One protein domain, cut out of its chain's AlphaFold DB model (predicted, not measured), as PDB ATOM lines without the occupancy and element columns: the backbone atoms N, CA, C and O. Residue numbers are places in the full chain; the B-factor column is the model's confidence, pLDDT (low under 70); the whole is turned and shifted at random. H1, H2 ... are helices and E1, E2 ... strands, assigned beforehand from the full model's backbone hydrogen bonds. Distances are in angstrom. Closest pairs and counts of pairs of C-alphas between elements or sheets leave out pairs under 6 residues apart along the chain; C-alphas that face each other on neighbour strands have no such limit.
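AT A GLANCE: This is residues 8 to 110 of the 112 residues of an uncharacterized protein of Flavobacterium sp. S87F.05.LMB.W.Kidney.N (UniProt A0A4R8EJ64). A strongly twisted wall of four strands has one helix, H2, packed over one of its faces, mostly across from E1 and E2, and its other face is bare. H1 lies beyond the sheet at one end of the longest axis, between E2 and E3 along the chain, while H3 stands off the sheet and comes near H2 with its later part, around Trp 106. The printed part has 103 residues with three named helices and four named strands, in the order E1, E2, H1, E3, H2, E4, H3; the sheet is mixed, in the order E1, E2, E3, E4, and the class is mixed, helices and strands. It is compact, with a radius of gyration of the C-alphas of 14.8 A, and spans 46 by 33 by 28 A.

HOW THE PARTS SIT: Residues 8 to 9 pair antiparallel with residues 16 to 17 of the edge strand E1, residues 15 to 19. E1 and E2, residues 25 to 32, form an antiparallel hairpin at 167 degrees, with N 16 and O 28 2.8 A apart, within hydrogen-bond range. H1, residues 35 to 40, is not on the sheet. E3, residues 47 to 54, is antiparallel to E2 at 163 degrees, with N 49 and O 31 at 2.8 A. H2, residues 64 to 77, is on the sheet; the closest C-alphas of H2 and E1 are those of Ile 73 and Tyr 16, 7.3 A apart, and of H2 and E2 those of Ile 70 and Val 28, 7.4 A apart. The edge strand E4, residues 84 to 86, is parallel to E3 at 50 degrees, with N 86 and O 48 at 2.7 A. E3, H2 and E4 form a strand-helix-strand unit, two parallel neighbour strands with a helix between them, and its crossover is right-handed. With H2 on one face, sheet and helix make two layers. H3, residues 96 to 108, is not on the sheet. H2 and H3 are close but not clearly touching, about perpendicular at 73 degrees, and their closest C-alphas, Ser 67 and Trp 106, are 6.5 A apart. H1 is apart from H2 and H3. In H1, H2 and H3 every O i to N i+4 pair is within hydrogen-bond range.

IN THESE COORDINATES: E1 begins at C-alpha 15, (1.156, 24.502, -16.635). E2 is 22.9 A long and E3 23.1 A. H2 measures 20.3 A from C-alpha 64, (-16.967, 18.165, -25.091), to C-alpha 77. H3 measures 17.8 A and ends at C-alpha 108, (-21.483, 31.763, -23.115).

THE WHOLE: The two C-alphas farthest apart, those of Asn 22 and Gly 41, are 46.3 A apart. The printed part has no cut and no long link. The mean pLDDT of the printed part is 86.9, and residues 89 to 93 and 109 to 110 are under 70.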
ATOM      1  N   PHE A   8      -3.424  17.611 -13.944       94.38
ATOM      2  CA  PHE A   8      -2.368  17.748 -12.950       94.38
ATOM      3  C   PHE A   8      -1.450  18.920 -13.291       94.38
ATOM      4  O   PHE A   8      -1.396  19.381 -14.432       94.38
ATOM      5  N   LEU A   9      -0.757  19.413 -12.267       90.06
ATOM      6  CA  LEU A   9       0.336  20.371 -12.396       90.06
ATOM      7  C   LEU A   9       1.651  19.594 -12.482       90.06
ATOM      8  O   LEU A   9       1.822  18.609 -11.764       90.06
ATOM      9  N   ASN A  10       2.572  20.051 -13.327       80.12
ATOM     10  CA  ASN A  10       3.975  19.630 -13.254       80.12
ATOM     11  C   ASN A  10       4.766  20.594 -12.349       80.12
ATOM     12  O   ASN A  10       4.185  21.422 -11.652       80.12
ATOM     13  N   GLU A  11       6.097  20.499 -12.369       78.25
ATOM     14  CA  GLU A  11       7.023  21.303 -11.552       78.25
ATOM     15  C   GLU A  11       6.788  22.821 -11.637       78.25
ATOM     16  O   GLU A  11       7.080  23.542 -10.685       78.25
ATOM     17  N   ASN A  12       6.225  23.316 -12.746       78.88
ATOM     18  CA  ASN A  12       5.825  24.711 -12.879       78.88
ATOM     19  C   ASN A  12       4.290  24.858 -12.720       78.88
ATOM     20  O   ASN A  12       3.536  24.338 -13.551       78.88
ATOM     21  N   PRO A  13       3.819  25.617 -11.704       76.19
ATOM     22  CA  PRO A  13       2.396  25.766 -11.374       76.19
ATOM     23  C   PRO A  13       1.577  26.514 -12.439       76.19
ATOM     24  O   PRO A  13       0.355  26.598 -12.332       76.19
ATOM     25  N   GLN A  14       2.230  27.072 -13.459       83.25
ATOM     26  CA  GLN A  14       1.579  27.740 -14.584       83.25
ATOM     27  C   GLN A  14       1.094  26.767 -15.663       83.25
ATOM     28  O   GLN A  14       0.318  27.179 -16.527       83.25
ATOM     29  N   PHE A  15       1.522  25.499 -15.632       91.69
ATOM     30  CA  PHE A  15       1.156  24.502 -16.635       91.69
ATOM     31  C   PHE A  15       0.264  23.408 -16.057       91.69
ATOM     32  O   PHE A  15       0.655  22.660 -15.162       91.69
ATOM     33  N   TYR A  16      -0.911  23.272 -16.656       95.31
ATOM     34  CA  TYR A  16      -1.856  22.198 -16.399       95.31
ATOM     35  C   TYR A  16      -1.837  21.215 -17.563       95.31
ATOM     36  O   TYR A  16      -1.855  21.621 -18.726       95.31
ATOM     37  N   TYR A  17      -1.866  19.929 -17.244       96.25
ATOM     38  CA  TYR A  17      -1.837  18.847 -18.219       96.25
ATOM     39  C   TYR A  17      -3.046  17.950 -18.035       96.25
ATOM     40  O   TYR A  17      -3.439  17.664 -16.905       96.25
ATOM     41  N   PHE A  18      -3.626  17.483 -19.137       97.12
ATOM     42  CA  PHE A  18      -4.622  16.417 -19.103       97.12
ATOM     43  C   PHE A  18      -4.555  15.558 -20.356       97.12
ATOM     44  O   PHE A  18      -4.212  16.021 -21.446       97.12
ATOM     45  N   ILE A  19      -4.930  14.294 -20.188       96.88
ATOM     46  CA  ILE A  19      -4.987  13.310 -21.263       96.88
ATOM     47  C   ILE A  19      -6.449  12.928 -21.458       96.88
ATOM     48  O   ILE A  19      -7.149  12.550 -20.518       96.88
ATOM     49  N   THR A  20      -6.931  13.059 -22.689       95.88
ATOM     50  CA  THR A  20      -8.300  12.666 -23.039       95.88
ATOM     51  C   THR A  20      -8.432  11.148 -23.149       95.88
ATOM     52  O   THR A  20      -7.450  10.432 -23.329       95.88
ATOM     53  N   LYS A  21      -9.668  10.636 -23.179       93.69
ATOM     54  CA  LYS A  21      -9.941   9.209 -23.451       93.69
ATOM     55  C   LYS A  21      -9.426   8.710 -24.810       93.69
ATOM     56  O   LYS A  21      -9.345   7.509 -25.024       93.69
ATOM     57  N   ASN A  22      -9.146   9.628 -25.738       91.69
ATOM     58  CA  ASN A  22      -8.583   9.322 -27.055       91.69
ATOM     59  C   ASN A  22      -7.048   9.432 -27.056       91.69
ATOM     60  O   ASN A  22      -6.451   9.514 -28.129       91.69
ATOM     61  N   GLU A  23      -6.425   9.492 -25.872       94.25
ATOM     62  CA  GLU A  23      -4.973   9.606 -25.694       94.25
ATOM     63  C   GLU A  23      -4.384  10.830 -26.411       94.25
ATOM     64  O   GLU A  23      -3.298  10.772 -26.992       94.25
ATOM     65  N   ILE A  24      -5.149  11.924 -26.423       95.44
ATOM     66  CA  ILE A  24      -4.683  13.245 -26.850       95.44
ATOM     67  C   ILE A  24      -4.267  13.995 -25.598       95.44
ATOM     68  O   ILE A  24      -5.093  14.171 -24.696       95.44
ATOM     69  N   GLU A  25      -3.013  14.420 -25.563       95.88
ATOM     70  CA  GLU A  25      -2.458  15.216 -24.478       95.88
ATOM     71  C   GLU A  25      -2.625  16.704 -24.781       95.88
ATOM     72  O   GLU A  25      -2.335  17.174 -25.889       95.88
ATOM     73  N   TYR A  26      -3.101  17.438 -23.783       95.44
ATOM     74  CA  TYR A  26      -3.244  18.882 -23.827       95.44
ATOM     75  C   TYR A  26      -2.445  19.531 -22.706       95.44
ATOM     76  O   TYR A  26      -2.435  19.042 -21.574       95.44
ATOM     77  N   ARG A  27      -1.861  20.687 -23.023       95.12
ATOM     78  CA  ARG A  27      -1.253  21.612 -22.070       95.12
ATOM     79  C   ARG A  27      -2.038  22.916 -22.055       95.12
ATOM     80  O   ARG A  27      -2.314  23.496 -23.102       95.12
ATOM     81  N   VAL A  28      -2.382  23.380 -20.861       94.50
ATOM     82  CA  VAL A  28      -2.950  24.709 -20.624       94.50
ATOM     83  C   VAL A  28      -1.940  25.511 -19.817       94.50
ATOM     84  O   VAL A  28      -1.617  25.134 -18.693       94.50
ATOM     85  N   ALA A  29      -1.421  26.584 -20.404       93.44
ATOM     86  CA  ALA A  29      -0.428  27.455 -19.791       93.44
ATOM     87  C   ALA A  29      -1.029  28.816 -19.438       93.44
ATOM     88  O   ALA A  29      -1.793  29.368 -20.232       93.44
ATOM     89  N   PHE A  30      -0.627  29.368 -18.295       92.94
ATOM     90  CA  PHE A  30      -0.887  30.755 -17.904       92.94
ATOM     91  C   PHE A  30       0.438  31.511 -17.822       92.94
ATOM     92  O   PHE A  30       1.154  31.403 -16.829       92.94
ATOM     93  N   ILE A  31       0.777  32.249 -18.875       92.50
ATOM     94  CA  ILE A  31       2.062  32.952 -18.990       92.50
ATOM     95  C   ILE A  31       1.866  34.407 -18.586       92.50
ATOM     96  O   ILE A  31       0.897  35.018 -19.022       92.50
ATOM     97  N   VAL A  32       2.769  34.953 -17.770       92.88
ATOM     98  CA  VAL A  32       2.747  36.373 -17.383       92.88
ATOM     99  C   VAL A  32       2.777  37.259 -18.632       92.88
ATOM    100  O   VAL A  32       3.576  37.035 -19.540       92.88
ATOM    101  N   ASP A  33       1.893  38.251 -18.671       92.50
ATOM    102  CA  ASP A  33       1.811  39.251 -19.730       92.50
ATOM    103  C   ASP A  33       2.235  40.621 -19.197       92.50
ATOM    104  O   ASP A  33       1.574  41.194 -18.334       92.50
ATOM    105  N   GLU A  34       3.327  41.154 -19.740       92.94
ATOM    106  CA  GLU A  34       3.881  42.454 -19.346       92.94
ATOM    107  C   GLU A  34       3.484  43.586 -20.311       92.94
ATOM    108  O   GLU A  34       3.951  44.715 -20.170       92.94
ATOM    109  N   THR A  35       2.618  43.325 -21.298       90.88
ATOM    110  CA  THR A  35       2.291  44.275 -22.375       90.88
ATOM    111  C   THR A  35       1.731  45.575 -21.814       90.88
ATOM    112  O   THR A  35       2.165  46.657 -22.204       90.88
ATOM    113  N   PHE A  36       0.785  45.488 -20.872       88.88
ATOM    114  CA  PHE A  36       0.189  46.670 -20.246       88.88
ATOM    115  C   PHE A  36       1.192  47.441 -19.387       88.88
ATOM    116  O   PHE A  36       1.183  48.674 -19.402       88.88
ATOM    117  N   SER A  37       2.082  46.735 -18.689       92.50
ATOM    118  CA  SER A  37       3.152  47.366 -17.920       92.50
ATOM    119  C   SER A  37       4.109  48.128 -18.839       92.50
ATOM    120  O   SER A  37       4.398  49.303 -18.613       92.50
ATOM    121  N   ALA A  38       4.510  47.506 -19.952       92.25
ATOM    122  CA  ALA A  38       5.424  48.085 -20.929       92.25
ATOM    123  C   ALA A  38       4.871  49.353 -21.603       92.25
ATOM    124  O   ALA A  38       5.607  50.319 -21.783       92.25
ATOM    125  N   ILE A  39       3.581  49.377 -21.964       93.38
ATOM    126  CA  ILE A  39       2.976  50.542 -22.639       93.38
ATOM    127  C   ILE A  39       2.615  51.681 -21.681       93.38
ATOM    128  O   ILE A  39       2.566  52.834 -22.105       93.38
ATOM    129  N   SER A  40       2.315  51.375 -20.415       93.00
ATOM    130  CA  SER A  40       1.882  52.378 -19.433       93.00
ATOM    131  C   SER A  40       3.033  52.945 -18.601       93.00
ATOM    132  O   SER A  40       2.892  54.029 -18.037       93.00
ATOM    133  N   GLY A  41       4.152  52.221 -18.508       92.56
ATOM    134  CA  GLY A  41       5.246  52.528 -17.586       92.56
ATOM    135  C   GLY A  41       4.912  52.241 -16.116       92.56
ATOM    136  O   GLY A  41       5.680  52.625 -15.237       92.56
ATOM    137  N   LEU A  42       3.775  51.596 -15.838       93.19
ATOM    138  CA  LEU A  42       3.353  51.182 -14.501       93.19
ATOM    139  C   LEU A  42       3.594  49.685 -14.323       93.19
ATOM    140  O   LEU A  42       3.402  48.917 -15.257       93.19
ATOM    141  N   ASP A  43       3.957  49.256 -13.120       92.19
ATOM    142  CA  ASP A  43       4.030  47.828 -12.812       92.19
ATOM    143  C   ASP A  43       2.617  47.260 -12.596       92.19
ATOM    144  O   ASP A  43       1.989  47.487 -11.557       92.19
ATOM    145  N   ILE A  44       2.090  46.565 -13.607       90.62
ATOM    146  CA  ILE A  44       0.772  45.928 -13.576       90.62
ATOM    147  C   ILE A  44       0.959  44.414 -13.474       90.62
ATOM    148  O   ILE A  44       1.156  43.705 -14.460       90.62
ATOM    149  N   ASN A  45       0.877  43.924 -12.242       91.62
ATOM    150  CA  ASN A  45       1.050  42.516 -11.910       91.62
ATOM    151  C   ASN A  45      -0.208  41.678 -12.204       91.62
ATOM    152  O   ASN A  45      -1.304  42.195 -12.423       91.62
ATOM    153  N   ASN A  46      -0.046  40.352 -12.152       92.81
ATOM    154  CA  ASN A  46      -1.133  39.368 -12.219       92.81
ATOM    155  C   ASN A  46      -1.946  39.359 -13.529       92.81
ATOM    156  O   ASN A  46      -3.077  38.868 -13.546       92.81
ATOM    157  N   ILE A  47      -1.378  39.832 -14.638       93.44
ATOM    158  CA  ILE A  47      -1.945  39.643 -15.977       93.44
ATOM    159  C   ILE A  47      -1.307  38.408 -16.607       93.44
ATOM    160  O   ILE A  47      -0.088  38.263 -16.617       93.44
ATOM    161  N   PHE A  48      -2.139  37.513 -17.135       93.75
ATOM    162  CA  PHE A  48      -1.684  36.277 -17.755       93.75
ATOM    163  C   PHE A  48      -2.346  36.061 -19.108       93.75
ATOM    164  O   PHE A  48      -3.547  36.268 -19.246       93.75
ATOM    165  N   GLN A  49      -1.612  35.556 -20.092       93.19
ATOM    166  CA  GLN A  49      -2.205  34.962 -21.285       93.19
ATOM    167  C   GLN A  49      -2.497  33.483 -21.047       93.19
ATOM    168  O   GLN A  49      -1.652  32.759 -20.515       93.19
ATOM    169  N   ILE A  50      -3.666  33.015 -21.491       92.44
ATOM    170  CA  ILE A  50      -3.954  31.580 -21.564       92.44
ATOM    171  C   ILE A  50      -3.562  31.013 -22.927       92.44
ATOM    172  O   ILE A  50      -4.033  31.469 -23.970       92.44
ATOM    173  N   ILE A  51      -2.762  29.951 -22.904       91.00
ATOM    174  CA  ILE A  51      -2.421  29.159 -24.085       91.00
ATOM    175  C   ILE A  51      -2.981  27.757 -23.897       91.00
ATOM    176  O   ILE A  51      -2.711  27.101 -22.896       91.00
ATOM    177  N   VAL A  52      -3.761  27.296 -24.874       91.31
ATOM    178  CA  VAL A  52      -4.251  25.916 -24.936       91.31
ATOM    179  C   VAL A  52      -3.578  25.237 -26.112       91.31
ATOM    180  O   VAL A  52      -3.820  25.588 -27.267       91.31
ATOM    181  N   GLU A  53      -2.754  24.250 -25.810       90.25
ATOM    182  CA  GLU A  53      -1.947  23.533 -26.779       90.25
ATOM    183  C   GLU A  53      -2.309  22.053 -26.779       90.25
ATOM    184  O   GLU A  53      -2.485  21.431 -25.730       90.25
ATOM    185  N   LYS A  54      -2.410  21.484 -27.977       91.94
ATOM    186  CA  LYS A  54      -2.477  20.041 -28.180       91.94
ATOM    187  C   LYS A  54      -1.047  19.548 -28.388       91.94
ATOM    188  O   LYS A  54      -0.432  19.938 -29.373       91.94
ATOM    189  N   ILE A  55      -0.541  18.719 -27.480       92.81
ATOM    190  CA  ILE A  55       0.846  18.229 -27.521       92.81
ATOM    191  C   ILE A  55       0.990  17.088 -28.535       92.81
ATOM    192  O   ILE A  55       1.987  16.991 -29.238       92.81
ATOM    193  N   THR A  56      -0.012  16.216 -28.631       91.62
ATOM    194  CA  THR A  56       0.029  15.073 -29.553       91.62
ATOM    195  C   THR A  56      -0.431  15.445 -30.963       91.62
ATOM    196  O   THR A  56      -1.476  16.081 -31.120       91.62
ATOM    197  N   ASP A  57       0.208  14.882 -31.987       89.19
ATOM    198  CA  ASP A  57      -0.171  15.073 -33.400       89.19
ATOM    199  C   ASP A  57      -1.430  14.301 -33.848       89.19
ATOM    200  O   ASP A  57      -1.854  14.381 -35.002       89.19
ATOM    201  N   LYS A  58      -2.090  13.573 -32.938       89.56
ATOM    202  CA  LYS A  58      -3.328  12.835 -33.233       89.56
ATOM    203  C   LYS A  58      -4.446  13.788 -33.668       89.56
ATOM    204  O   LYS A  58      -4.655  14.836 -33.054       89.56
ATOM    205  N   ILE A  59      -5.197  13.409 -34.705       86.19
ATOM    206  CA  ILE A  59      -6.364  14.172 -35.169       86.19
ATOM    207  C   ILE A  59      -7.438  14.154 -34.080       86.19
ATOM    208  O   ILE A  59      -7.915  13.094 -33.667       86.19
ATOM    209  N   GLU A  60      -7.842  15.338 -33.636       82.81
ATOM    210  CA  GLU A  60      -8.884  15.489 -32.637       82.81
ATOM    211  C   GLU A  60     -10.282  15.241 -33.223       82.81
ATOM    212  O   GLU A  60     -10.672  15.783 -34.258       82.81
ATOM    213  N   LYS A  61     -11.073  14.425 -32.521       86.12
ATOM    214  CA  LYS A  61     -12.524  14.335 -32.725       86.12
ATOM    215  C   LYS A  61     -13.221  15.338 -31.808       86.12
ATOM    216  O   LYS A  61     -12.642  15.795 -30.825       86.12
ATOM    217  N   LEU A  62     -14.485  15.654 -32.096       85.81
ATOM    218  CA  LEU A  62     -15.294  16.479 -31.201       85.81
ATOM    219  C   LEU A  62     -15.374  15.825 -29.813       85.81
ATOM    220  O   LEU A  62     -15.986  14.769 -29.655       85.81
ATOM    221  N   ASP A  63     -14.791  16.483 -28.814       90.31
ATOM    222  CA  ASP A  63     -14.807  16.036 -27.426       90.31
ATOM    223  C   ASP A  63     -15.196  17.191 -26.498       90.31
ATOM    224  O   ASP A  63     -14.443  18.135 -26.265       90.31
ATOM    225  N   ILE A  64     -16.415  17.124 -25.964       89.69
ATOM    226  CA  ILE A  64     -16.967  18.165 -25.091       89.69
ATOM    227  C   ILE A  64     -16.243  18.179 -23.735       89.69
ATOM    228  O   ILE A  64     -16.135  19.245 -23.124       89.69
ATOM    229  N   GLN A  65     -15.685  17.050 -23.281       94.19
ATOM    230  CA  GLN A  65     -14.952  17.000 -22.011       94.19
ATOM    231  C   GLN A  65     -13.685  17.857 -22.054       94.19
ATOM    232  O   GLN A  65     -13.337  18.436 -21.032       94.19
ATOM    233  N   VAL A  66     -13.066  18.057 -23.225       93.25
ATOM    234  CA  VAL A  66     -11.930  18.986 -23.388       93.25
ATOM    235  C   VAL A  66     -12.320  20.396 -22.942       93.25
ATOM    236  O   VAL A  66     -11.657  20.984 -22.094       93.25
ATOM    237  N   SER A  67     -13.453  20.913 -23.427       91.38
ATOM    238  CA  SER A  67     -13.924  22.255 -23.045       91.38
ATOM    239  C   SER A  67     -14.286  22.377 -21.565       91.38
ATOM    240  O   SER A  67     -14.023  23.404 -20.945       91.38
ATOM    241  N   ILE A  68     -14.852  21.317 -20.984       93.62
ATOM    242  CA  ILE A  68     -15.217  21.280 -19.562       93.62
ATOM    243  C   ILE A  68     -13.953  21.228 -18.698       93.62
ATOM    244  O   ILE A  68     -13.891  21.877 -17.659       93.62
ATOM    245  N   THR A  69     -12.928  20.509 -19.155       95.94
ATOM    246  CA  THR A  69     -11.629  20.408 -18.478       95.94
ATOM    247  C   THR A  69     -10.902  21.744 -18.491       95.94
ATOM    248  O   THR A  69     -10.514  22.227 -17.432       95.94
ATOM    249  N   ILE A  70     -10.813  22.400 -19.653       93.94
ATOM    250  CA  ILE A  70     -10.220  23.740 -19.775       93.94
ATOM    251  C   ILE A  70     -10.959  24.740 -18.879       93.94
ATOM    252  O   ILE A  70     -10.327  25.515 -18.169       93.94
ATOM    253  N   GLN A  71     -12.293  24.693 -18.840       92.56
ATOM    254  CA  GLN A  71     -13.063  25.538 -17.929       92.56
ATOM    255  C   GLN A  71     -12.755  25.248 -16.453       92.56
ATOM    256  O   GLN A  71     -12.604  26.187 -15.677       92.56
ATOM    257  N   SER A  72     -12.655  23.976 -16.054       94.88
ATOM    258  CA  SER A  72     -12.293  23.602 -14.680       94.88
ATOM    259  C   SER A  72     -10.908  24.128 -14.297       94.88
ATOM    260  O   SER A  72     -10.730  24.632 -13.190       94.88
ATOM    261  N   ILE A  73      -9.948  24.068 -15.224       94.81
ATOM    262  CA  ILE A  73      -8.600  24.624 -15.055       94.81
ATOM    263  C   ILE A  73      -8.659  26.150 -14.892       94.81
ATOM    264  O   ILE A  73      -8.068  26.681 -13.957       94.81
ATOM    265  N   ILE A  74      -9.418  26.852 -15.739       92.94
ATOM    266  CA  ILE A  74      -9.610  28.308 -15.639       92.94
ATOM    267  C   ILE A  74     -10.208  28.687 -14.275       92.94
ATOM    268  O   ILE A  74      -9.704  29.589 -13.613       92.94
ATOM    269  N   ILE A  75     -11.239  27.973 -13.812       92.44
ATOM    270  CA  ILE A  75     -11.844  28.206 -12.489       92.44
ATOM    271  C   ILE A  75     -10.819  27.974 -11.370       92.44
ATOM    272  O   ILE A  75     -10.762  28.751 -10.420       92.44
ATOM    273  N   ALA A  76      -9.999  26.925 -11.472       92.25
ATOM    274  CA  ALA A  76      -8.949  26.649 -10.496       92.25
ATOM    275  C   ALA A  76      -7.873  27.748 -10.475       92.25
ATOM    276  O   ALA A  76      -7.450  28.151  -9.393       92.25
ATOM    277  N   PHE A  77      -7.485  28.266 -11.641       90.94
ATOM    278  CA  PHE A  77      -6.520  29.356 -11.778       90.94
ATOM    279  C   PHE A  77      -7.022  30.670 -11.161       90.94
ATOM    280  O   PHE A  77      -6.285  31.349 -10.445       90.94
ATOM    281  N   PHE A  78      -8.300  30.996 -11.363       90.69
ATOM    282  CA  PHE A  78      -8.940  32.185 -10.792       90.69
ATOM    283  C   PHE A  78      -9.339  32.048  -9.315       90.69
ATOM    284  O   PHE A  78      -9.965  32.953  -8.765       90.69
ATOM    285  N   LYS A  79      -8.942  30.967  -8.623       90.62
ATOM    286  CA  LYS A  79      -9.015  30.937  -7.151       90.62
ATOM    287  C   LYS A  79      -8.210  32.077  -6.518       90.62
ATOM    288  O   LYS A  79      -8.569  32.530  -5.437       90.62
ATOM    289  N   ASN A  80      -7.154  32.550  -7.188       87.94
ATOM    290  CA  ASN A  80      -6.544  33.835  -6.869       87.94
ATOM    291  C   ASN A  80      -7.314  34.957  -7.583       87.94
ATOM    292  O   ASN A  80      -7.192  35.128  -8.796       87.94
ATOM    293  N   SER A  81      -8.077  35.738  -6.819       88.88
ATOM    294  CA  SER A  81      -8.937  36.803  -7.342       88.88
ATOM    295  C   SER A  81      -8.183  38.016  -7.900       88.88
ATOM    296  O   SER A  81      -8.817  38.887  -8.481       88.88
ATOM    297  N   GLN A  82      -6.862  38.101  -7.704       91.44
ATOM    298  CA  GLN A  82      -6.030  39.153  -8.298       91.44
ATOM    299  C   GLN A  82      -5.623  38.825  -9.738       91.44
ATOM    300  O   GLN A  82      -5.178  39.705 -10.468       91.44
ATOM    301  N   ASN A  83      -5.761  37.565 -10.159       92.12
ATOM    302  CA  ASN A  83      -5.392  37.161 -11.507       92.12
ATOM    303  C   ASN A  83      -6.363  37.749 -12.533       92.12
ATOM    304  O   ASN A  83      -7.579  37.691 -12.365       92.12
ATOM    305  N   SER A  84      -5.808  38.246 -13.632       91.38
ATOM    306  CA  SER A  84      -6.509  38.627 -14.854       91.38
ATOM    307  C   SER A  84      -6.013  37.751 -16.002       91.38
ATOM    308  O   SER A  84      -4.825  37.446 -16.084       91.38
ATOM    309  N   MET A  85      -6.915  37.332 -16.893       90.31
ATOM    310  CA  MET A  85      -6.568  36.473 -18.028       90.31
ATOM    311  C   MET A  85      -6.913  37.151 -19.347       90.31
ATOM    312  O   MET A  85      -8.059  37.535 -19.582       90.31
ATOM    313  N   LEU A  86      -5.929  37.218 -20.229       88.56
ATOM    314  CA  LEU A  86      -6.061  37.593 -21.622       88.56
ATOM    315  C   LEU A  86      -6.158  36.322 -22.462       88.56
ATOM    316  O   LEU A  86      -5.374  35.383 -22.310       88.56
ATOM    317  N   TYR A  87      -7.128  36.289 -23.371       83.69
ATOM    318  CA  TYR A  87      -7.207  35.250 -24.387       83.69
ATOM    319  C   TYR A  87      -6.802  35.834 -25.733       83.69
ATOM    320  O   TYR A  87      -7.543  36.619 -26.325       83.69
ATOM    321  N   VAL A  88      -5.627  35.431 -26.212       74.31
ATOM    322  CA  VAL A  88      -5.085  35.855 -27.502       74.31
ATOM    323  C   VAL A  88      -5.074  34.650 -28.437       74.31
ATOM    324  O   VAL A  88      -4.464  33.622 -28.153       74.31
ATOM    325  N   CYS A  89      -5.785  34.754 -29.558       67.31
ATOM    326  CA  CYS A  89      -5.704  33.763 -30.626       67.31
ATOM    327  C   CYS A  89      -4.617  34.178 -31.611       67.31
ATOM    328  O   CYS A  89      -4.732  35.249 -32.202       67.31
ATOM    329  N   ASP A  90      -3.635  33.311 -31.861       63.84
ATOM    330  CA  ASP A  90      -2.792  33.450 -33.054       63.84
ATOM    331  C   ASP A  90      -3.702  33.427 -34.309       63.84
ATOM    332  O   ASP A  90      -4.725  32.730 -34.324       63.84
ATOM    333  N   ASP A  91      -3.373  34.200 -35.341       61.62
ATOM    334  CA  ASP A  91      -4.095  34.247 -36.623       61.62
ATOM    335  C   ASP A  91      -3.216  33.869 -37.823       61.62
ATOM    336  O   ASP A  91      -3.646  33.951 -38.968       61.62
ATOM    337  N   LYS A  92      -1.988  33.389 -37.592       64.00
ATOM    338  CA  LYS A  92      -1.069  32.995 -38.675       64.00
ATOM    339  C   LYS A  92      -1.634  31.948 -39.641       64.00
ATOM    340  O   LYS A  92      -1.158  31.845 -40.765       64.00
ATOM    341  N   ASP A  93      -2.626  31.163 -39.220       68.62
ATOM    342  CA  ASP A  93      -3.286  30.138 -40.035       68.62
ATOM    343  C   ASP A  93      -4.707  30.526 -40.503       68.62
ATOM    344  O   ASP A  93      -5.434  29.659 -40.996       68.62
ATOM    345  N   ASN A  94      -5.124  31.792 -40.345       70.62
ATOM    346  CA  ASN A  94      -6.481  32.295 -40.612       70.62
ATOM    347  C   ASN A  94      -7.601  31.558 -39.839       70.62
ATOM    348  O   ASN A  94      -8.779  31.621 -40.208       70.62
ATOM    349  N   LYS A  95      -7.274  30.817 -38.765       73.50
ATOM    350  CA  LYS A  95      -8.262  30.098 -37.934       73.50
ATOM    351  C   LYS A  95      -8.637  30.848 -36.658       73.50
ATOM    352  O   LYS A  95      -9.381  30.286 -35.844       73.50
ATOM    353  N   SER A  96      -8.194  32.094 -36.476       72.31
ATOM    354  CA  SER A  96      -8.522  32.911 -35.296       72.31
ATOM    355  C   SER A  96     -10.027  32.979 -35.033       72.31
ATOM    356  O   SER A  96     -10.469  32.687 -33.926       72.31
ATOM    357  N   ILE A  97     -10.847  33.225 -36.062       73.69
ATOM    358  CA  ILE A  97     -12.313  33.303 -35.944       73.69
ATOM    359  C   ILE A  97     -12.902  31.974 -35.456       73.69
ATOM    360  O   ILE A  97     -13.847  31.960 -34.663       73.69
ATOM    361  N   LYS A  98     -12.360  30.837 -35.913       76.62
ATOM    362  CA  LYS A  98     -12.817  29.513 -35.473       76.62
ATOM    363  C   LYS A  98     -12.465  29.292 -34.001       76.62
ATOM    364  O   LYS A  98     -13.337  28.863 -33.248       76.62
ATOM    365  N   ARG A  99     -11.237  29.629 -33.584       76.94
ATOM    366  CA  ARG A  99     -10.796  29.561 -32.179       76.94
ATOM    367  C   ARG A  99     -11.620  30.487 -31.279       76.94
ATOM    368  O   ARG A  99     -12.160  30.028 -30.277       76.94
ATOM    369  N   PHE A 100     -11.852  31.726 -31.704       77.06
ATOM    370  CA  PHE A 100     -12.706  32.694 -31.015       77.06
ATOM    371  C   PHE A 100     -14.144  32.192 -30.844       77.06
ATOM    372  O   PHE A 100     -14.684  32.224 -29.741       77.06
ATOM    373  N   LYS A 101     -14.770  31.657 -31.904       79.75
ATOM    374  CA  LYS A 101     -16.121  31.071 -31.822       79.75
ATOM    375  C   LYS A 101     -16.179  29.885 -30.859       79.75
ATOM    376  O   LYS A 101     -17.168  29.729 -30.145       79.75
ATOM    377  N   VAL A 102     -15.141  29.049 -30.843       78.06
ATOM    378  CA  VAL A 102     -15.029  27.914 -29.917       78.06
ATOM    379  C   VAL A 102     -14.927  28.410 -28.474       78.06
ATOM    380  O   VAL A 102     -15.730  27.985 -27.647       78.06
ATOM    381  N   PHE A 103     -14.032  29.360 -28.195       76.19
ATOM    382  CA  PHE A 103     -13.882  29.956 -26.867       76.19
ATOM    383  C   PHE A 103     -15.167  30.645 -26.394       76.19
ATOM    384  O   PHE A 103     -15.663  30.351 -25.309       76.19
ATOM    385  N   ASN A 104     -15.779  31.486 -27.231       77.62
ATOM    386  CA  ASN A 104     -17.032  32.156 -26.886       77.62
ATOM    387  C   ASN A 104     -18.157  31.170 -26.603       77.62
ATOM    388  O   ASN A 104     -18.929  31.391 -25.678       77.62
ATOM    389  N   ARG A 105     -18.249  30.069 -27.357       79.75
ATOM    390  CA  ARG A 105     -19.219  29.007 -27.070       79.75
ATOM    391  C   ARG A 105     -18.958  28.349 -25.715       79.75
ATOM    392  O   ARG A 105     -19.916  27.945 -25.059       79.75
ATOM    393  N   TRP A 106     -17.697  28.187 -25.312       75.00
ATOM    394  CA  TRP A 106     -17.355  27.674 -23.982       75.00
ATOM    395  C   TRP A 106     -17.759  28.657 -22.883       75.00
ATOM    396  O   TRP A 106     -18.327  28.238 -21.877       75.00
ATOM    397  N   TYR A 107     -17.518  29.949 -23.103       72.75
ATOM    398  CA  TYR A 107     -17.821  31.013 -22.148       72.75
ATOM    399  C   TYR A 107     -19.330  31.276 -22.003       72.75
ATOM    400  O   TYR A 107     -19.846  31.346 -20.891       72.75
ATOM    401  N   SER A 108     -20.067  31.373 -23.114       74.00
ATOM    402  CA  SER A 108     -21.483  31.763 -23.115       74.00
ATOM    403  C   SER A 108     -22.426  30.686 -22.586       74.00
ATOM    404  O   SER A 108     -23.430  31.015 -21.965       74.00
ATOM    405  N   LYS A 109     -22.099  29.398 -22.760       61.50
ATOM    406  CA  LYS A 109     -22.931  28.271 -22.290       61.50
ATOM    407  C   LYS A 109     -23.060  28.145 -20.765       61.50
ATOM    408  O   LYS A 109     -23.707  27.212 -20.303       61.50
ATOM    409  N   LYS A 110     -22.412  29.016 -19.992       52.19
ATOM    410  CA  LYS A 110     -22.381  28.985 -18.522       52.19
ATOM    411  C   LYS A 110     -22.870  30.282 -17.879       52.19
ATOM    412  O   LYS A 110     -22.558  30.539 -16.722       52.19
TER     413      LYS A 110